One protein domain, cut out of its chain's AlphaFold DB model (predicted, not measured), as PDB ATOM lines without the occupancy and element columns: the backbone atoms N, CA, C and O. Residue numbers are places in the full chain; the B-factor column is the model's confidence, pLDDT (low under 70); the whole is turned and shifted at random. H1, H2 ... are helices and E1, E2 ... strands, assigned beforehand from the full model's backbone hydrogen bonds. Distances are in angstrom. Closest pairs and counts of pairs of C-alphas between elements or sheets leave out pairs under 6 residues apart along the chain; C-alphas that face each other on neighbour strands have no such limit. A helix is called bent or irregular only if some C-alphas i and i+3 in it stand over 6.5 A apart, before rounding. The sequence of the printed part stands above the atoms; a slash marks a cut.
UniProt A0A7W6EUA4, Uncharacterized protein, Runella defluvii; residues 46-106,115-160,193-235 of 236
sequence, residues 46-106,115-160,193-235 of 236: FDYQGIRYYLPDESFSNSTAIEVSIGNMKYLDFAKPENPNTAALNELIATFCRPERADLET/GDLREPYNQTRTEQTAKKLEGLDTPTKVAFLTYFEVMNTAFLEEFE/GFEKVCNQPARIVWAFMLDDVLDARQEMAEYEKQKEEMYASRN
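AT A GLANCE: This is residues 46 to 106, 115 to 160 and 193 to 235 of the 236 residues of an uncharacterized protein of Runella defluvii (UniProt A0A7W6EUA4). A body of crossed helices sends out one long helix, H6, as an arm: residues 211 to 235, of which 211 to 234 belong to H6, stick out free. In the body H1 and H2 form a helical hairpin, H3 packs steeply across H2, H5 packs on the beginning of H1 near the foot of the arm, and a small strand hairpin, E1 and E2, lies at the end away from the arm. The printed part has 150 residues with two strands and then six helices, in the order E1, E2, H1, H2, H3, H4, H5, H6; the sheet E1 - E2 is antiparallel and the class is mostly helix. The whole is loose, with a radius of gyration of the C-alphas of 20.7 A, and spans 79 by 46 by 24 A, the arm making much of the length.

IN THESE COORDINATES: E1, residues 46 to 48, begins at C-alpha 46 (189.915, 301.446, 282.012), and E2 is residues 51 to 54. H1, residues 65 to 78, is 20.1 A long, and H2 is residues 86 to 96. H3, residues 123 to 135, is 20.1 A long and irregular, but only just: C-alphas 132 and 135 are 7.0 A apart. H4, residues 138 to 158, is 30.0 A long; H5 is residues 194 to 199. H6, residues 202 to 234, is 48.7 A long, from C-alpha 202 (172.809, 288.154, 272.092) to C-alpha 234 (129.138, 283.006, 251.071).

HOW THE PARTS SIT: E1 and E2 are a hairpin, antiparallel at 152 degrees, with N 46 and O 53 at 2.9 A and N 53 and O 46 at 2.8 A, within hydrogen-bond range. The closest C-alphas of E1 and H3, Tyr 48 and Leu 133, are 7.9 A apart. H2 touches H3 at a steep tilt of 55 degrees, opposite ways, the closest C-alphas being Asn 90 and Ala 130, 4.8 A. H2 and H1 touch at a shallow tilt of 16 degrees, opposite ways, closest at Lys 74 and Ala 88, 5.1 A. H4, with residues 141 to 144 alone, only just touches H2, with 3 pairs of C-alphas within 8 A, closest at Ile 93 and Phe 144, 7.4 A. H4 is near H1 and H6. H1, with residues 65 to 66 alone, touches H5 about perpendicular at 87 degrees, closest at Ile 66 and Cys 198, 4.7 A. H1 and H6 touch only at their ends, closest at Ala 65 and Ala 202, 3.9 A. Every O i to N i+4 pair is within hydrogen-bond range in H1, H4, H5 and H6; in H2 6 of 7 are, in H3 8 of 9.

THE WHOLE: The C-alphas of Gly 50 and Asn 235, the two farthest apart, are 79.3 A apart; without the free stretch the body spans 45 by 39 by 24 A. Residues 107 to 114 and 161 to 192 are not printed, with C-alpha gaps of 13.0 A and 24.9 A. Of the links printed whole, none is long. Only residue 235 has a pLDDT under 70.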
ATOM      1  N   PHE A  46     189.501 300.525 280.954       98.19
ATOM      2  CA  PHE A  46     189.915 301.446 282.012       98.19
ATOM      3  C   PHE A  46     190.581 300.680 283.160       98.19
ATOM      4  O   PHE A  46     190.259 299.522 283.426       98.19
ATOM      5  N   ASP A  47     191.515 301.332 283.851       98.25
ATOM      6  CA  ASP A  47     192.193 300.768 285.016       98.25
ATOM      7  C   ASP A  47     191.576 301.345 286.299       98.25
ATOM      8  O   ASP A  47     191.490 302.561 286.475       98.25
ATOM      9  N   TYR A  48     191.155 300.481 287.222       98.12
ATOM     10  CA  TYR A  48     190.579 300.890 288.500       98.12
ATOM     11  C   TYR A  48     191.023 299.955 289.625       98.12
ATOM     12  O   TYR A  48     190.892 298.736 289.531       98.12
ATOM     13  N   GLN A  49     191.575 300.530 290.700       96.44
ATOM     14  CA  GLN A  49     192.125 299.784 291.846       96.44
ATOM     15  C   GLN A  49     193.121 298.675 291.441       96.44
ATOM     16  O   GLN A  49     193.140 297.595 292.024       96.44
ATOM     17  N   GLY A  50     193.955 298.943 290.429       97.19
ATOM     18  CA  GLY A  50     194.964 297.998 289.932       97.19
ATOM     19  C   GLY A  50     194.413 296.860 289.068       97.19
ATOM     20  O   GLY A  50     195.167 295.957 288.721       97.19
ATOM     21  N   ILE A  51     193.125 296.894 288.717       98.06
ATOM     22  CA  ILE A  51     192.476 295.928 287.829       98.06
ATOM     23  C   ILE A  51     192.091 296.640 286.534       98.06
ATOM     24  O   ILE A  51     191.510 297.725 286.569       98.06
ATOM     25  N   ARG A  52     192.393 296.007 285.401       98.44
ATOM     26  CA  ARG A  52     191.967 296.458 284.078       98.44
ATOM     27  C   ARG A  52     190.597 295.889 283.744       98.44
ATOM     28  O   ARG A  52     190.427 294.676 283.791       98.44
ATOM     29  N   TYR A  53     189.654 296.748 283.382       98.62
ATOM     30  CA  TYR A  53     188.309 296.373 282.960       98.62
ATOM     31  C   TYR A  53     188.128 296.716 281.489       98.62
ATOM     32  O   TYR A  53     188.263 297.876 281.103       98.62
ATOM     33  N   TYR A  54     187.816 295.714 280.677       98.56
ATOM     34  CA  TYR A  54     187.617 295.876 279.243       98.56
ATOM     35  C   TYR A  54     186.147 296.076 278.920       98.56
ATOM     36  O   TYR A  54     185.291 295.400 279.494       98.56
ATOM     37  N   LEU A  55     185.870 296.991 277.996       97.94
ATOM     38  CA  LEU A  55     184.516 297.287 277.531       97.94
ATOM     39  C   LEU A  55     184.041 296.219 276.533       97.94
ATOM     40  O   LEU A  55     184.883 295.633 275.841       97.94
ATOM     41  N   PRO A  56     182.717 295.996 276.411       97.00
ATOM     42  CA  PRO A  56     182.159 295.163 275.351       97.00
ATOM     43  C   PRO A  56     182.504 295.755 273.983       97.00
ATOM     44  O   PRO A  56     182.847 296.936 273.873       97.00
ATOM     45  N   ASP A  57     182.411 294.930 272.949       95.75
ATOM     46  CA  ASP A  57     182.554 295.401 271.578       95.75
ATOM     47  C   ASP A  57     181.250 296.006 271.070       95.75
ATOM     48  O   ASP A  57     180.162 295.771 271.610       95.75
ATOM     49  N   GLU A  58     181.386 296.801 270.012       94.06
ATOM     50  CA  GLU A  58     180.294 297.567 269.432       94.06
ATOM     51  C   GLU A  58     179.107 296.670 269.093       94.06
ATOM     52  O   GLU A  58     179.250 295.494 268.729       94.06
ATOM     53  N   SER A  59     177.912 297.251 269.215       93.06
ATOM     54  CA  SER A  59     176.656 296.590 268.876       93.06
ATOM     55  C   SER A  59     176.412 295.281 269.645       93.06
ATOM     56  O   SER A  59     175.691 294.411 269.157       93.06
ATOM     57  N   PHE A  60     177.022 295.117 270.826       96.50
ATOM     58  CA  PHE A  60     176.973 293.890 271.632       96.50
ATOM     59  C   PHE A  60     177.497 292.637 270.905       96.50
ATOM     60  O   PHE A  60     177.107 291.518 271.238       96.50
ATOM     61  N   SER A  61     178.382 292.802 269.916       95.38
ATOM     62  CA  SER A  61     178.857 291.717 269.041       95.38
ATOM     63  C   SER A  61     179.546 290.563 269.781       95.38
ATOM     64  O   SER A  61     179.413 289.412 269.371       95.38
ATOM     65  N   ASN A  62     180.213 290.853 270.899       95.94
ATOM     66  CA  ASN A  62     180.873 289.867 271.757       95.94
ATOM     67  C   ASN A  62     180.134 289.618 273.090       95.94
ATOM     68  O   ASN A  62     180.702 289.039 274.012       95.94
ATOM     69  N   SER A  63     178.885 290.081 273.224       97.56
ATOM     70  CA  SER A  63     178.096 289.937 274.454       97.56
ATOM     71  C   SER A  63     177.074 288.806 274.351       97.56
ATOM     72  O   SER A  63     176.466 288.556 273.308       97.56
ATOM     73  N   THR A  64     176.860 288.126 275.471       97.75
ATOM     74  CA  THR A  64     175.858 287.068 275.607       97.75
ATOM     75  C   THR A  64     174.458 287.632 275.839       97.75
ATOM     76  O   THR A  64     174.269 288.781 276.254       97.75
ATOM     77  N   ALA A  65     173.449 286.797 275.608       98.12
ATOM     78  CA  ALA A  65     172.056 287.166 275.790       98.12
ATOM     79  C   ALA A  65     171.721 287.594 277.226       98.12
ATOM     80  O   ALA A  65     170.945 288.532 277.446       98.12
ATOM     81  N   ILE A  66     172.319 286.935 278.221       98.19
ATOM     82  CA  ILE A  66     172.102 287.301 279.621       98.19
ATOM     83  C   ILE A  66     172.701 288.667 279.959       98.19
ATOM     84  O   ILE A  66     172.075 289.424 280.696       98.19
ATOM     85  N   GLU A  67     173.851 289.026 279.385       98.38
ATOM     86  CA  GLU A  67     174.474 290.335 279.611       98.38
ATOM     87  C   GLU A  67     173.597 291.471 279.096       98.38
ATOM     88  O   GLU A  67     173.351 292.421 279.834       98.38
ATOM     89  N   VAL A  68     173.078 291.358 277.868       98.31
ATOM     90  CA  VAL A  68     172.193 292.381 277.282       98.31
ATOM     91  C   VAL A  68     170.899 292.508 278.085       98.31
ATOM     92  O   VAL A  68     170.447 293.622 278.354       98.31
ATOM     93  N   SER A  69     170.340 291.382 278.537       98.00
ATOM     94  CA  SER A  69     169.113 291.372 279.341       98.00
ATOM     95  C   SER A  69     169.310 292.015 280.714       98.00
ATOM     96  O   SER A  69     168.560 292.913 281.092       98.00
ATOM     97  N   ILE A  70     170.331 291.583 281.461       98.19
ATOM     98  CA  ILE A  70     170.636 292.140 282.785       98.19
ATOM     99  C   ILE A  70     171.074 293.598 282.657       98.19
ATOM    100  O   ILE A  70     170.624 294.433 283.437       98.19
ATOM    101  N   GLY A  71     171.889 293.922 281.656       98.12
ATOM    102  CA  GLY A  71     172.298 295.285 281.347       98.12
ATOM    103  C   GLY A  71     171.098 296.210 281.181       98.12
ATOM    104  O   GLY A  71     170.982 297.204 281.892       98.12
ATOM    105  N   ASN A  72     170.137 295.838 280.339       97.50
ATOM    106  CA  ASN A  72     168.926 296.634 280.165       97.50
ATOM    107  C   ASN A  72     168.084 296.760 281.443       97.50
ATOM    108  O   ASN A  72     167.566 297.839 281.721       97.50
ATOM    109  N   MET A  73     167.991 295.711 282.265       96.75
ATOM    110  CA  MET A  73     167.336 295.813 283.578       96.75
ATOM    111  C   MET A  73     168.023 296.852 284.477       96.75
ATOM    112  O   MET A  73     167.355 297.692 285.078       96.75
ATOM    113  N   LYS A  74     169.360 296.839 284.543       97.69
ATOM    114  CA  LYS A  74     170.131 297.799 285.350       97.69
ATOM    115  C   LYS A  74     170.066 299.215 284.801       97.69
ATOM    116  O   LYS A  74     170.005 300.163 285.581       97.69
ATOM    117  N   TYR A  75     170.024 299.359 283.481       96.88
ATOM    118  CA  TYR A  75     169.805 300.647 282.840       96.88
ATOM    119  C   TYR A  75     168.433 301.226 283.201       96.88
ATOM    120  O   TYR A  75     168.361 302.370 283.641       96.88
ATOM    121  N   LEU A  76     167.362 300.427 283.122       94.00
ATOM    122  CA  LEU A  76     166.019 300.858 283.523       94.00
ATOM    123  C   LEU A  76     165.953 301.243 285.005       94.00
ATOM    124  O   LEU A  76     165.336 302.248 285.341       94.00
ATOM    125  N   ASP A  77     166.611 300.490 285.890       94.38
ATOM    126  CA  ASP A  77     166.699 300.831 287.315       94.38
ATOM    127  C   ASP A  77     167.452 302.143 287.570       94.38
ATOM    128  O   ASP A  77     167.071 302.921 288.452       94.38
ATOM    129  N   PHE A  78     168.510 302.403 286.804       95.69
ATOM    130  CA  PHE A  78     169.262 303.651 286.869       95.69
ATOM    131  C   PHE A  78     168.453 304.838 286.323       95.69
ATOM    132  O   PHE A  78     168.422 305.891 286.957       95.69
ATOM    133  N   ALA A  79     167.765 304.662 285.194       92.06
ATOM    134  CA  ALA A  79     167.087 305.720 284.444       92.06
ATOM    135  C   ALA A  79     165.691 306.100 284.982       92.06
ATOM    136  O   ALA A  79     164.952 306.836 284.326       92.06
ATOM    137  N   LYS A  80     165.299 305.621 286.173       88.88
ATOM    138  CA  LYS A  80     164.010 305.955 286.805       88.88
ATOM    139  C   LYS A  80     163.892 307.471 287.041       88.88
ATOM    140  O   LYS A  80     164.659 307.995 287.849       88.88
ATOM    141  N   PRO A  81     162.912 308.174 286.433       83.25
ATOM    142  CA  PRO A  81     162.834 309.638 286.500       83.25
ATOM    143  C   PRO A  81     162.687 310.204 287.917       83.25
ATOM    144  O   PRO A  81     163.251 311.246 288.234       83.25
ATOM    145  N   GLU A  82     161.924 309.522 288.772       84.81
ATOM    146  CA  GLU A  82     161.591 310.010 290.116       84.81
ATOM    147  C   GLU A  82     162.624 309.607 291.175       84.81
ATOM    148  O   GLU A  82     162.789 310.298 292.179       84.81
ATOM    149  N   ASN A  83     163.311 308.480 290.971       87.12
ATOM    150  CA  ASN A  83     164.259 307.927 291.936       87.12
ATOM    151  C   ASN A  83     165.341 307.094 291.223       87.12
ATOM    152  O   ASN A  83     165.269 305.858 291.235       87.12
ATOM    153  N   PRO A  84     166.316 307.749 290.567       88.31
ATOM    154  CA  PRO A  84     167.368 307.056 289.836       88.31
ATOM    155  C   PRO A  84     168.265 306.267 290.795       88.31
ATOM    156  O   PRO A  84     168.812 306.815 291.758       88.31
ATOM    157  N   ASN A  85     168.457 304.974 290.529       92.50
ATOM    158  CA  ASN A  85     169.339 304.136 291.336       92.50
ATOM    159  C   ASN A  85     170.783 304.206 290.819       92.50
ATOM    160  O   ASN A  85     171.181 303.466 289.922       92.50
ATOM    161  N   THR A  86     171.610 305.062 291.418       91.31
ATOM    162  CA  THR A  86     173.022 305.212 291.023       91.31
ATOM    163  C   THR A  86     173.861 303.949 291.243       91.31
ATOM    164  O   THR A  86     174.853 303.754 290.541       91.31
ATOM    165  N   ALA A  87     173.466 303.056 292.159       96.19
ATOM    166  CA  ALA A  87     174.131 301.764 292.322       96.19
ATOM    167  C   ALA A  87     173.886 300.843 291.116       96.19
ATOM    168  O   ALA A  87     174.787 300.096 290.732       96.19
ATOM    169  N   ALA A  88     172.725 300.957 290.461       97.31
ATOM    170  CA  ALA A  88     172.418 300.197 289.252       97.31
ATOM    171  C   ALA A  88     173.347 300.568 288.085       97.31
ATOM    172  O   ALA A  88     173.697 299.698 287.297       97.31
ATOM    173  N   LEU A  89     173.850 301.808 288.022       97.69
ATOM    174  CA  LEU A  89     174.884 302.177 287.047       97.69
ATOM    175  C   LEU A  89     176.191 301.406 287.280       97.69
ATOM    176  O   LEU A  89     176.824 300.958 286.329       97.69
ATOM    177  N   ASN A  90     176.592 301.199 288.537       98.31
ATOM    178  CA  ASN A  90     177.784 300.402 288.834       98.31
ATOM    179  C   ASN A  90     177.567 298.923 288.474       98.31
ATOM    180  O   ASN A  90     178.497 298.264 288.021       98.31
ATOM    181  N   GLU A  91     176.349 298.403 288.658       98.38
ATOM    182  CA  GLU A  91     175.973 297.040 288.254       98.38
ATOM    183  C   GLU A  91     175.925 296.880 286.732       98.38
ATOM    184  O   GLU A  91     176.392 295.867 286.207       98.38
ATOM    185  N   LEU A  92     175.433 297.893 286.018       98.62
ATOM    186  CA  LEU A  92     175.477 297.965 284.562       98.62
ATOM    187  C   LEU A  92     176.929 297.925 284.069       98.62
ATOM    188  O   LEU A  92     177.280 297.067 283.259       98.62
ATOM    189  N   ILE A  93     177.791 298.789 284.617       98.50
ATOM    190  CA  ILE A  93     179.221 298.803 284.288       98.50
ATOM    191  C   ILE A  93     179.846 297.446 284.615       98.50
ATOM    192  O   ILE A  93     180.508 296.881 283.764       98.50
ATOM    193  N   ALA A  94     179.612 296.869 285.793       98.50
ATOM    194  CA  ALA A  94     180.196 295.579 286.174       98.50
ATOM    195  C   ALA A  94     179.669 294.380 285.359       98.50
ATOM    196  O   ALA A  94     180.280 293.308 285.368       98.50
ATOM    197  N   THR A  95     178.519 294.523 284.695       98.56
ATOM    198  CA  THR A  95     177.964 293.492 283.802       98.56
ATOM    199  C   THR A  95     178.790 293.409 282.523       98.56
ATOM    200  O   THR A  95     179.199 292.314 282.129       98.56
ATOM    201  N   PHE A  96     179.084 294.562 281.919       98.50
ATOM    202  CA  PHE A  96     179.753 294.662 280.622       98.50
ATOM    203  C   PHE A  96     181.267 294.865 280.719       98.50
ATOM    204  O   PHE A  96     182.017 294.321 279.913       98.50
ATOM    205  N   CYS A  97     181.730 295.628 281.697       98.31
ATOM    206  CA  CYS A  97     183.134 295.930 281.910       98.31
ATOM    207  C   CYS A  97     183.720 294.942 282.909       98.31
ATOM    208  O   CYS A  97     183.454 295.015 284.112       98.31
ATOM    209  N   ARG A  98     184.527 294.004 282.412       98.06
ATOM    210  CA  ARG A  98     185.081 292.911 283.218       98.06
ATOM    211  C   ARG A  98     186.580 292.750 282.971       98.06
ATOM    212  O   ARG A  98     187.069 293.183 281.925       98.06
ATOM    213  N   PRO A  99     187.311 292.149 283.921       98.31
ATOM    214  CA  PRO A  99     188.705 291.794 283.710       98.31
ATOM    215  C   PRO A  99     188.884 290.835 282.540       98.31
ATOM    216  O   PRO A  99     187.944 290.159 282.122       98.31
ATOM    217  N   GLU A 100     190.111 290.766 282.039       98.06
ATOM    218  CA  GLU A 100     190.523 289.713 281.117       98.06
ATOM    219  C   GLU A 100     190.436 288.343 281.801       98.06
ATOM    220  O   GLU A 100     190.737 288.199 282.991       98.06
ATOM    221  N   ARG A 101     190.023 287.325 281.049       97.12
ATOM    222  CA  ARG A 101     189.963 285.953 281.552       97.12
ATOM    223  C   ARG A 101     191.355 285.375 281.818       97.12
ATOM    224  O   ARG A 101     192.263 285.485 281.000       97.12
ATOM    225  N   ALA A 102     191.504 284.681 282.945       97.12
ATOM    226  CA  ALA A 102     192.789 284.110 283.361       97.12
ATOM    227  C   ALA A 102     193.337 283.031 282.405       97.12
ATOM    228  O   ALA A 102     194.541 282.791 282.360       97.12
ATOM    229  N   ASP A 103     192.463 282.367 281.650       96.81
ATOM    230  CA  ASP A 103     192.783 281.302 280.699       96.81
ATOM    231  C   ASP A 103     192.763 281.777 279.232       96.81
ATOM    232  O   ASP A 103     192.625 280.949 278.333       96.81
ATOM    233  N   LEU A 104     192.898 283.089 278.975       96.69
ATOM    234  CA  LEU A 104     192.708 283.694 277.647       96.69
ATOM    235  C   LEU A 104     193.516 283.000 276.549       96.69
ATOM    236  O   LEU A 104     192.964 282.643 275.512       96.69
ATOM    237  N   GLU A 105     194.810 282.792 276.778       97.12
ATOM    238  CA  GLU A 105     195.708 282.225 275.766       97.12
ATOM    239  C   GLU A 105     195.317 280.796 275.375       97.12
ATOM    240  O   GLU A 105     195.369 280.434 274.201       97.12
ATOM    241  N   THR A 106     194.845 280.000 276.335       96.94
ATOM    242  CA  THR A 106     194.317 278.659 276.058       96.94
ATOM    243  C   THR A 106     192.947 278.741 275.386       96.94
ATOM    244  O   THR A 106     192.676 278.002 274.441       96.94
ATOM    245  N   GLY A 115     185.699 285.829 270.334       92.88
ATOM    246  CA  GLY A 115     186.317 287.157 270.312       92.88
ATOM    247  C   GLY A 115     186.289 287.900 271.651       92.88
ATOM    248  O   GLY A 115     186.958 288.923 271.771       92.88
ATOM    249  N   ASP A 116     185.577 287.399 272.668       96.19
ATOM    250  CA  ASP A 116     185.487 288.065 273.967       96.19
ATOM    251  C   ASP A 116     186.674 287.715 274.875       96.19
ATOM    252  O   ASP A 116     186.813 286.599 275.385       96.19
ATOM    253  N   LEU A 117     187.532 288.703 275.108       97.12
ATOM    254  CA  LEU A 117     188.668 288.589 276.023       97.12
ATOM    255  C   LEU A 117     188.251 288.635 277.505       97.12
ATOM    256  O   LEU A 117     189.027 288.241 278.381       97.12
ATOM    257  N   ARG A 118     187.051 289.145 277.803       97.94
ATOM    258  CA  ARG A 118     186.572 289.355 279.169       97.94
ATOM    259  C   ARG A 118     186.307 288.018 279.861       97.94
ATOM    260  O   ARG A 118     185.986 287.010 279.235       97.94
ATOM    261  N   GLU A 119     186.390 288.012 281.188       97.25
ATOM    262  CA  GLU A 119     185.850 286.917 281.997       97.25
ATOM    263  C   GLU A 119     184.380 286.658 281.629       97.25
ATOM    264  O   GLU A 119     183.659 287.622 281.381       97.25
ATOM    265  N   PRO A 120     183.895 285.403 281.621       96.38
ATOM    266  CA  PRO A 120     182.479 285.126 281.397       96.38
ATOM    267  C   PRO A 120     181.583 285.816 282.431       96.38
ATOM    268  O   PRO A 120     181.962 285.973 283.597       96.38
ATOM    269  N   TYR A 121     180.369 286.188 282.018       97.38
ATOM    270  CA  TYR A 121     179.388 286.771 282.928       97.38
ATOM    271  C   TYR A 121     179.111 285.843 284.119       97.38
ATOM    272  O   TYR A 121     178.833 284.653 283.971       97.38
ATOM    273  N   ASN A 122     179.148 286.409 285.323       97.50
ATOM    274  CA  ASN A 122     178.754 285.723 286.543       97.50
ATOM    275  C   ASN A 122     178.104 286.726 287.491       97.50
ATOM    276  O   ASN A 122     178.776 287.629 287.987       97.50
ATOM    277  N   GLN A 123     176.816 286.537 287.779       96.62
ATOM    278  CA  GLN A 123     176.028 287.492 288.557       96.62
ATOM    279  C   GLN A 123     176.658 287.821 289.918       96.62
ATOM    280  O   GLN A 123     176.844 288.990 290.243       96.62
ATOM    281  N   THR A 124     177.048 286.808 290.698       97.69
ATOM    282  CA  THR A 124     177.641 287.022 292.028       97.69
ATOM    283  C   THR A 124     178.937 287.829 291.952       97.69
ATOM    284  O   THR A 124     179.172 288.713 292.777       97.69
ATOM    285  N   ARG A 125     179.785 287.558 290.955       97.44
ATOM    286  CA  ARG A 125     181.020 288.319 290.733       97.44
ATOM    287  C   ARG A 125     180.719 289.750 290.300       97.44
ATOM    288  O   ARG A 125     181.326 290.675 290.829       97.44
ATOM    289  N   THR A 126     179.766 289.935 289.392       97.69
ATOM    290  CA  THR A 126     179.306 291.250 288.936       97.69
ATOM    291  C   THR A 126     178.795 292.096 290.102       97.69
ATOM    292  O   THR A 126     179.228 293.234 290.248       97.69
ATOM    293  N   GLU A 127     177.972 291.543 290.996       97.62
ATOM    294  CA  GLU A 127     177.475 292.242 292.194       97.62
ATOM    295  C   GLU A 127     178.611 292.658 293.146       97.62
ATOM    296  O   GLU A 127     178.604 293.754 293.714       97.62
ATOM    297  N   GLN A 128     179.622 291.804 293.319       97.56
ATOM    298  CA  GLN A 128     180.803 292.132 294.123       97.56
ATOM    299  C   GLN A 128     181.660 293.221 293.466       97.56
ATOM    300  O   GLN A 128     182.148 294.118 294.154       97.56
ATOM    301  N   THR A 129     181.840 293.155 292.148       97.62
ATOM    302  CA  THR A 129     182.583 294.151 291.369       97.62
ATOM    303  C   THR A 129     181.867 295.498 291.365       97.62
ATOM    304  O   THR A 129     182.511 296.517 291.596       97.62
ATOM    305  N   ALA A 130     180.541 295.522 291.217       98.12
ATOM    306  CA  ALA A 130     179.737 296.744 291.239       98.12
ATOM    307  C   ALA A 130     179.951 297.557 292.525       98.12
ATOM    308  O   ALA A 130     180.125 298.772 292.470       98.12
ATOM    309  N   LYS A 131     180.038 296.883 293.681       97.75
ATOM    310  CA  LYS A 131     180.359 297.526 294.968       97.75
ATOM    311  C   LYS A 131     181.746 298.168 294.970       97.75
ATOM    312  O   LYS A 131     181.924 299.243 295.526       97.75
ATOM    313  N   LYS A 132     182.735 297.538 294.329       97.00
ATOM    314  CA  LYS A 132     184.087 298.110 294.209       97.00
ATOM    315  C   LYS A 132     184.084 299.349 293.316       97.00
ATOM    316  O   LYS A 132     184.771 300.311 293.631       97.00
ATOM    317  N   LEU A 133     183.285 299.342 292.248       97.75
ATOM    318  CA  LEU A 133     183.157 300.443 291.286       97.75
ATOM    319  C   LEU A 133     182.369 301.655 291.812       97.75
ATOM    320  O   LEU A 133     182.225 302.646 291.094       97.75
ATOM    321  N   GLU A 134     181.885 301.630 293.057       97.19
ATOM    322  CA  GLU A 134     181.184 302.770 293.656       97.19
ATOM    323  C   GLU A 134     182.018 304.056 293.561       97.19
ATOM    324  O   GLU A 134     181.517 305.081 293.094       97.19
ATOM    325  N   GLY A 135     183.316 303.960 293.870       96.31
ATOM    326  CA  GLY A 135     184.270 305.066 293.791       96.31
ATOM    327  C   GLY A 135     184.913 305.289 292.418       96.31
ATOM    328  O   GLY A 135     185.940 305.964 292.361       96.31
ATOM    329  N   LEU A 136     184.404 304.680 291.340       97.56
ATOM    330  CA  LEU A 136     184.853 304.983 289.977       97.56
ATOM    331  C   LEU A 136     184.489 306.434 289.630       97.56
ATOM    332  O   LEU A 136     183.431 306.928 290.027       97.56
ATOM    333  N   ASP A 137     185.367 307.131 288.915       96.31
ATOM    334  CA  ASP A 137     185.168 308.542 288.606       96.31
ATOM    335  C   ASP A 137     183.978 308.762 287.657       96.31
ATOM    336  O   ASP A 137     183.684 307.953 286.774       96.31
ATOM    337  N   THR A 138     183.278 309.882 287.847       94.06
ATOM    338  CA  THR A 138     182.100 310.237 287.049       94.06
ATOM    339  C   THR A 138     182.385 310.302 285.543       94.06
ATOM    340  O   THR A 138     181.567 309.761 284.801       94.06
ATOM    341  N   PRO A 139     183.495 310.900 285.057       93.31
ATOM    342  CA  PRO A 139     183.818 310.892 283.630       93.31
ATOM    343  C   PRO A 139     183.837 309.491 283.009       93.31
ATOM    344  O   PRO A 139     183.207 309.293 281.973       93.31
ATOM    345  N   THR A 140     184.474 308.511 283.659       95.50
ATOM    346  CA  THR A 140     184.490 307.120 283.173       95.50
ATOM    347  C   THR A 140     183.084 306.519 283.132       95.50
ATOM    348  O   THR A 140     182.713 305.889 282.139       95.50
ATOM    349  N   LYS A 141     182.267 306.750 284.171       96.94
ATOM    350  CA  LYS A 141     180.873 306.267 284.213       96.94
ATOM    351  C   LYS A 141     180.020 306.867 283.094       96.94
ATOM    352  O   LYS A 141     179.266 306.138 282.463       96.94
ATOM    353  N   VAL A 142     180.156 308.171 282.846       93.50
ATOM    354  CA  VAL A 142     179.425 308.882 281.785       93.50
ATOM    355  C   VAL A 142     179.860 308.390 280.410       93.50
ATOM    356  O   VAL A 142     179.003 308.057 279.604       93.50
ATOM    357  N   ALA A 143     181.166 308.263 280.158       93.44
ATOM    358  CA  ALA A 143     181.670 307.776 278.874       93.44
ATOM    359  C   ALA A 143     181.171 306.359 278.553       93.44
ATOM    360  O   ALA A 143     180.738 306.092 277.433       93.44
ATOM    361  N   PHE A 144     181.177 305.464 279.547       96.38
ATOM    362  CA  PHE A 144     180.587 304.137 279.393       96.38
ATOM    363  C   PHE A 144     179.072 304.204 279.160       96.38
ATOM    364  O   PHE A 144     178.574 303.516 278.274       96.38
ATOM    365  N   LEU A 145     178.341 305.007 279.941       95.75
ATOM    366  CA  LEU A 145     176.887 305.109 279.828       95.75
ATOM    367  C   LEU A 145     176.478 305.584 278.435       95.75
ATOM    368  O   LEU A 145     175.649 304.940 277.807       95.75
ATOM    369  N   THR A 146     177.117 306.640 277.928       93.12
ATOM    370  CA  THR A 146     176.872 307.135 276.571       93.12
ATOM    371  C   THR A 146     177.139 306.041 275.540       93.12
ATOM    372  O   THR A 146     176.305 305.804 274.675       93.12
ATOM    373  N   TYR A 147     178.252 305.310 275.658       95.50
ATOM    374  CA  TYR A 147     178.550 304.195 274.756       95.50
ATOM    375  C   TYR A 147     177.490 303.084 274.810       95.50
ATOM    376  O   TYR A 147     177.045 302.596 273.771       95.50
ATOM    377  N   PHE A 148     177.048 302.710 276.014       96.94
ATOM    378  CA  PHE A 148     175.968 301.747 276.200       96.94
ATOM    379  C   PHE A 148     174.662 302.234 275.567       96.94
ATOM    380  O   PHE A 148     174.018 301.457 274.874       96.94
ATOM    381  N   GLU A 149     174.285 303.498 275.759       94.94
ATOM    382  CA  GLU A 149     173.053 304.074 275.207       94.94
ATOM    383  C   GLU A 149     173.042 304.060 273.678       94.94
ATOM    384  O   GLU A 149     172.011 303.728 273.093       94.94
ATOM    385  N   VAL A 150     174.182 304.323 273.027       93.50
ATOM    386  CA  VAL A 150     174.304 304.190 271.565       93.50
ATOM    387  C   VAL A 150     174.073 302.747 271.126       93.50
ATOM    388  O   VAL A 150     173.228 302.490 270.269       93.50
ATOM    389  N   MET A 151     174.784 301.792 271.733       95.38
ATOM    390  CA  MET A 151     174.626 300.375 271.390       95.38
ATOM    391  C   MET A 151     173.208 299.875 271.669       95.38
ATOM    392  O   MET A 151     172.662 299.107 270.883       95.38
ATOM    393  N   ASN A 152     172.614 300.305 272.781       96.31
ATOM    394  CA  ASN A 152     171.294 299.872 273.206       96.31
ATOM    395  C   ASN A 152     170.192 300.460 272.328       96.31
ATOM    396  O   ASN A 152     169.273 299.738 271.963       96.31
ATOM    397  N   THR A 153     170.308 301.733 271.945       94.31
ATOM    398  CA  THR A 153     169.372 302.366 271.006       94.31
ATOM    399  C   THR A 153     169.409 301.652 269.664       94.31
ATOM    400  O   THR A 153     168.368 301.201 269.214       94.31
ATOM    401  N   ALA A 154     170.595 301.428 269.089       94.19
ATOM    402  CA  ALA A 154     170.722 300.706 267.821       94.19
ATOM    403  C   ALA A 154     170.202 299.258 267.908       94.19
ATOM    404  O   ALA A 154     169.603 298.746 266.966       94.19
ATOM    405  N   PHE A 155     170.409 298.588 269.046       96.00
ATOM    406  CA  PHE A 155     169.893 297.240 269.278       96.00
ATOM    407  C   PHE A 155     168.359 297.212 269.358       96.00
ATOM    408  O   PHE A 155     167.729 296.326 268.790       96.00
ATOM    409  N   LEU A 156     167.747 298.175 270.051       94.81
ATOM    410  CA  LEU A 156     166.290 298.332 270.085       94.81
ATOM    411  C   LEU A 156     165.737 298.706 268.702       94.81
ATOM    412  O   LEU A 156     164.732 298.134 268.301       94.81
ATOM    413  N   GLU A 157     166.459 299.580 267.993       94.25
ATOM    414  CA  GLU A 157     166.415 299.886 266.553       94.25
ATOM    415  C   GLU A 157     166.126 298.643 265.702       94.25
ATOM    416  O   GLU A 157     165.101 298.459 265.050       94.25
ATOM    417  N   GLU A 158     167.103 297.746 265.754       95.00
ATOM    418  CA  GLU A 158     167.181 296.541 264.938       95.00
ATOM    419  C   GLU A 158     166.093 295.509 265.257       95.00
ATOM    420  O   GLU A 158     165.648 294.786 264.365       95.00
ATOM    421  N   PHE A 159     165.660 295.433 266.517       95.31
ATOM    422  CA  PHE A 159     164.687 294.446 266.986       95.31
ATOM    423  C   PHE A 159     163.337 295.071 267.363       95.31
ATOM    424  O   PHE A 159     162.579 294.453 268.110       95.31
ATOM    425  N   GLU A 160     163.006 296.263 266.854       93.50
ATOM    426  CA  GLU A 160     161.784 297.013 267.199       93.50
ATOM    427  C   GLU A 160     160.518 296.147 267.077       93.50
ATOM    428  O   GLU A 160     159.679 296.103 267.980       93.50
ATOM    429  N   GLY A 193     167.842 274.632 276.567       93.94
ATOM    430  CA  GLY A 193     167.295 275.163 277.825       93.94
ATOM    431  C   GLY A 193     167.751 276.581 278.165       93.94
ATOM    432  O   GLY A 193     168.605 277.149 277.490       93.94
ATOM    433  N   PHE A 194     167.192 277.149 279.240       95.19
ATOM    434  CA  PHE A 194     167.380 278.561 279.601       95.19
ATOM    435  C   PHE A 194     168.850 278.955 279.777       95.19
ATOM    436  O   PHE A 194     169.286 279.949 279.210       95.19
ATOM    437  N   GLU A 195     169.633 278.140 280.483       94.88
ATOM    438  CA  GLU A 195     171.066 278.390 280.676       94.88
ATOM    439  C   GLU A 195     171.834 278.432 279.348       94.88
ATOM    440  O   GLU A 195     172.721 279.264 279.171       94.88
ATOM    441  N   LYS A 196     171.473 277.575 278.385       95.00
ATOM    442  CA  LYS A 196     172.101 277.595 277.063       95.00
ATOM    443  C   LYS A 196     171.771 278.882 276.325       95.00
ATOM    444  O   LYS A 196     172.704 279.519 275.855       95.00
ATOM    445  N   VAL A 197     170.494 279.275 276.283       96.81
ATOM    446  CA  VAL A 197     170.040 280.537 275.664       96.81
ATOM    447  C   VAL A 197     170.770 281.732 276.265       96.81
ATOM    448  O   VAL A 197     171.294 282.558 275.527       96.81
ATOM    449  N   CYS A 198     170.863 281.799 277.594       96.94
ATOM    450  CA  CYS A 198     171.554 282.874 278.300       96.94
ATOM    451  C   CYS A 198     173.007 283.064 277.846       96.94
ATOM    452  O   CYS A 198     173.461 284.201 277.767       96.94
ATOM    453  N   ASN A 199     173.711 281.972 277.538       95.56
ATOM    454  CA  ASN A 199     175.121 281.989 277.151       95.56
ATOM    455  C   ASN A 199     175.353 282.130 275.635       95.56
ATOM    456  O   ASN A 199     176.502 282.229 275.211       95.56
ATOM    457  N   GLN A 200     174.302 282.135 274.811       96.06
ATOM    458  CA  GLN A 200     174.447 282.378 273.374       96.06
ATOM    459  C   GLN A 200     174.756 283.853 273.084       96.06
ATOM    460  O   GLN A 200     174.369 284.721 273.875       96.06
ATOM    461  N   PRO A 201     175.393 284.165 271.938       96.62
ATOM    462  CA  PRO A 201     175.539 285.540 271.474       96.62
ATOM    463  C   PRO A 201     174.179 286.241 271.396       96.62
ATOM    464  O   PRO A 201     173.232 285.698 270.818       96.62
ATOM    465  N   ALA A 202     174.083 287.449 271.958       97.06
ATOM    466  CA  ALA A 202     172.809 288.154 272.092       97.06
ATOM    467  C   ALA A 202     172.107 288.325 270.738       97.06
ATOM    468  O   ALA A 202     170.961 287.927 270.574       97.06
ATOM    469  N   ARG A 203     172.822 288.809 269.721       96.12
ATOM    470  CA  ARG A 203     172.244 289.037 268.387       96.12
ATOM    471  C   ARG A 203     171.588 287.798 267.778       96.12
ATOM    472  O   ARG A 203     170.545 287.924 267.154       96.12
ATOM    473  N   ILE A 204     172.147 286.607 267.997       96.00
ATOM    474  CA  ILE A 204     171.579 285.368 267.448       96.00
ATOM    475  C   ILE A 204     170.247 285.042 268.133       96.00
ATOM    476  O   ILE A 204     169.276 284.695 267.465       96.00
ATOM    477  N   VAL A 205     170.177 285.183 269.458       96.81
ATOM    478  CA  VAL A 205     168.952 284.886 270.214       96.81
ATOM    479  C   VAL A 205     167.825 285.853 269.848       96.81
ATOM    480  O   VAL A 205     166.687 285.420 269.692       96.81
ATOM    481  N   TRP A 206     168.119 287.143 269.677       97.00
ATOM    482  CA  TRP A 206     167.098 288.124 269.294       97.00
ATOM    483  C   TRP A 206     166.696 288.007 267.831       97.00
ATOM    484  O   TRP A 206     165.508 288.105 267.553       97.00
ATOM    485  N   ALA A 207     167.630 287.712 266.921       96.25
ATOM    486  CA  ALA A 207     167.291 287.419 265.531       96.25
ATOM    487  C   ALA A 207     166.351 286.211 265.422       96.25
ATOM    488  O   ALA A 207     165.366 286.273 264.699       96.25
ATOM    489  N   PHE A 208     166.601 285.152 266.200       95.69
ATOM    490  CA  PHE A 208     165.704 283.998 266.275       95.69
ATOM    491  C   PHE A 208     164.300 284.378 266.769       95.69
ATOM    492  O   PHE A 208     163.308 283.995 266.164       95.69
ATOM    493  N   MET A 209     164.203 285.160 267.848       95.25
ATOM    494  CA  MET A 209     162.897 285.601 268.353       95.25
ATOM    495  C   MET A 209     162.177 286.540 267.377       95.25
ATOM    496  O   MET A 209     160.951 286.535 267.321       95.25
ATOM    497  N   LEU A 210     162.925 287.369 266.644       95.12
ATOM    498  CA  LEU A 210     162.373 288.247 265.619       95.12
ATOM    499  C   LEU A 210     161.777 287.428 264.468       95.12
ATOM    500  O   LEU A 210     160.658 287.719 264.058       95.12
ATOM    501  N   ASP A 211     162.485 286.400 264.001       94.25
ATOM    502  CA  ASP A 211     162.013 285.475 262.960       94.25
ATOM    503  C   ASP A 211     160.670 284.836 263.359       94.25
ATOM    504  O   ASP A 211     159.680 284.991 262.647       94.25
ATOM    505  N   ASP A 212     160.585 284.285 264.581       92.19
ATOM    506  CA  ASP A 212     159.344 283.716 265.136       92.19
ATOM    507  C   ASP A 212     158.172 284.728 265.133       92.19
ATOM    508  O   ASP A 212     157.017 284.370 264.882       92.19
ATOM    509  N   VAL A 213     158.439 286.007 265.437       92.25
ATOM    510  CA  VAL A 213     157.412 287.067 265.437       92.25
ATOM    511  C   VAL A 213     156.973 287.426 264.021       92.25
ATOM    512  O   VAL A 213     155.780 287.648 263.789       92.25
ATOM    513  N   LEU A 214     157.913 287.512 263.082       92.38
ATOM    514  CA  LEU A 214     157.616 287.835 261.690       92.38
ATOM    515  C   LEU A 214     156.798 286.718 261.033       92.38
ATOM    516  O   LEU A 214     155.790 287.023 260.391       92.38
ATOM    517  N   ASP A 215     157.153 285.457 261.274       93.06
ATOM    518  CA  ASP A 215     156.411 284.291 260.787       93.06
ATOM    519  C   ASP A 215     154.982 284.265 261.342       93.06
ATOM    520  O   ASP A 215     154.014 284.201 260.581       93.06
ATOM    521  N   ALA A 216     154.813 284.441 262.658       90.88
ATOM    522  CA  ALA A 216     153.487 284.463 263.279       90.88
ATOM    523  C   ALA A 216     152.585 285.577 262.714       90.88
ATOM    524  O   ALA A 216     151.373 285.397 262.559       90.88
ATOM    525  N   ARG A 217     153.152 286.745 262.387       90.75
ATOM    526  CA  ARG A 217     152.401 287.845 261.761       90.75
ATOM    527  C   ARG A 217     152.008 287.528 260.322       90.75
ATOM    528  O   ARG A 217     150.891 287.868 259.928       90.75
ATOM    529  N   GLN A 218     152.885 286.881 259.556       92.12
ATOM    530  CA  GLN A 218     152.568 286.435 258.198       92.12
ATOM    531  C   GLN A 218     151.431 285.407 258.213       92.12
ATOM    532  O   GLN A 218     150.442 285.593 257.504       92.12
ATOM    533  N   GLU A 219     151.502 284.403 259.091       93.31
ATOM    534  CA  GLU A 219     150.447 283.393 259.246       93.31
ATOM    535  C   GLU A 219     149.093 284.017 259.624       93.31
ATOM    536  O   GLU A 219     148.053 283.655 259.064       93.31
ATOM    537  N   MET A 220     149.085 284.994 260.540       92.25
ATOM    538  CA  MET A 220     147.862 285.716 260.908       92.25
ATOM    539  C   MET A 220     147.284 286.510 259.732       92.25
ATOM    540  O   MET A 220     146.078 286.438 259.490       92.25
ATOM    541  N   ALA A 221     148.123 287.221 258.976       92.81
ATOM    542  CA  ALA A 221     147.683 287.990 257.812       92.81
ATOM    543  C   ALA A 221     147.108 287.086 256.705       92.81
ATOM    544  O   ALA A 221     146.085 287.409 256.094       92.81
ATOM    545  N   GLU A 222     147.723 285.925 256.464       94.25
ATOM    546  CA  GLU A 222     147.211 284.931 255.515       94.25
ATOM    547  C   GLU A 222     145.867 284.350 255.961       94.25
ATOM    548  O   GLU A 222     144.941 284.226 255.150       94.25
ATOM    549  N   TYR A 223     145.729 284.035 257.250       94.38
ATOM    550  CA  TYR A 223     144.480 283.541 257.817       94.38
ATOM    551  C   TYR A 223     143.343 284.568 257.708       94.38
ATOM    552  O   TYR A 223     142.221 284.213 257.335       94.38
ATOM    553  N   GLU A 224     143.615 285.845 257.992       93.31
ATOM    554  CA  GLU A 224     142.631 286.925 257.852       93.31
ATOM    555  C   GLU A 224     142.167 287.083 256.404       93.31
ATOM    556  O   GLU A 224     140.959 287.111 256.146       93.31
ATOM    557  N   LYS A 225     143.099 287.056 255.449       93.69
ATOM    558  CA  LYS A 225     142.777 287.113 254.020       93.69
ATOM    559  C   LYS A 225     141.898 285.938 253.573       93.69
ATOM    560  O   LYS A 225     140.878 286.142 252.918       93.69
ATOM    561  N   GLN A 226     142.240 284.708 253.969       92.69
ATOM    562  CA  GLN A 226     141.433 283.519 253.647       92.69
ATOM    563  C   GLN A 226     140.027 283.596 254.254       92.69
ATOM    564  O   GLN A 226     139.034 283.199 253.636       92.69
ATOM    565  N   LYS A 227     139.926 284.121 255.478       93.12
ATOM    566  CA  LYS A 227     138.655 284.318 256.172       93.12
ATOM    567  C   LYS A 227     137.775 285.332 255.434       93.12
ATOM    568  O   LYS A 227     136.586 285.065 255.250       93.12
ATOM    569  N   GLU A 228     138.332 286.450 254.975       92.50
ATOM    570  CA  GLU A 228     137.614 287.449 254.172       92.50
ATOM    571  C   GLU A 228     137.101 286.872 252.844       92.50
ATOM    572  O   GLU A 228     135.924 287.044 252.513       92.50
ATOM    573  N   GLU A 229     137.929 286.108 252.128       91.50
ATOM    574  CA  GLU A 229     137.549 285.431 250.877       91.50
ATOM    575  C   GLU A 229     136.409 284.408 251.092       91.50
ATOM    576  O   GLU A 229     135.474 284.305 250.285       91.50
ATOM    577  N   MET A 230     136.417 283.690 252.221       87.69
ATOM    578  CA  MET A 230     135.344 282.757 252.593       87.69
ATOM    579  C   MET A 230     134.019 283.474 252.907       87.69
ATOM    580  O   MET A 230     132.944 282.979 252.561       87.69
ATOM    581  N   TYR A 231     134.062 284.640 253.558       89.44
ATOM    582  CA  TYR A 231     132.853 285.429 253.808       89.44
ATOM    583  C   TYR A 231     132.317 286.088 252.534       89.44
ATOM    584  O   TYR A 231     131.100 286.129 252.344       89.44
ATOM    585  N   ALA A 232     133.195 286.550 251.641       86.12
ATOM    586  CA  ALA A 232     132.801 287.122 250.357       86.12
ATOM    587  C   ALA A 232     132.110 286.085 249.455       86.12
ATOM    588  O   ALA A 232     131.065 286.371 248.875       86.12
ATOM    589  N   SER A 233     132.631 284.855 249.406       81.19
ATOM    590  CA  SER A 233     132.053 283.754 248.617       81.19
ATOM    591  C   SER A 233     130.745 283.179 249.176       81.19
ATOM    592  O   SER A 233     130.002 282.549 248.433       81.19
ATOM    593  N   ARG A 234     130.425 283.401 250.459       76.31
ATOM    594  CA  ARG A 234     129.138 283.006 251.071       76.31
ATOM    595  C   ARG A 234     128.003 284.016 250.866       76.31
ATOM    596  O   ARG A 234     126.851 283.669 251.114       76.31
ATOM    597  N   ASN A 235     128.322 285.243 250.458       69.50
ATOM    598  CA  ASN A 235     127.361 286.330 250.238       69.50
ATOM    599  C   ASN A 235     127.045 286.562 248.740       69.50
ATOM    600  O   ASN A 235     126.426 287.569 248.385       69.50
TER     601      ASN A 235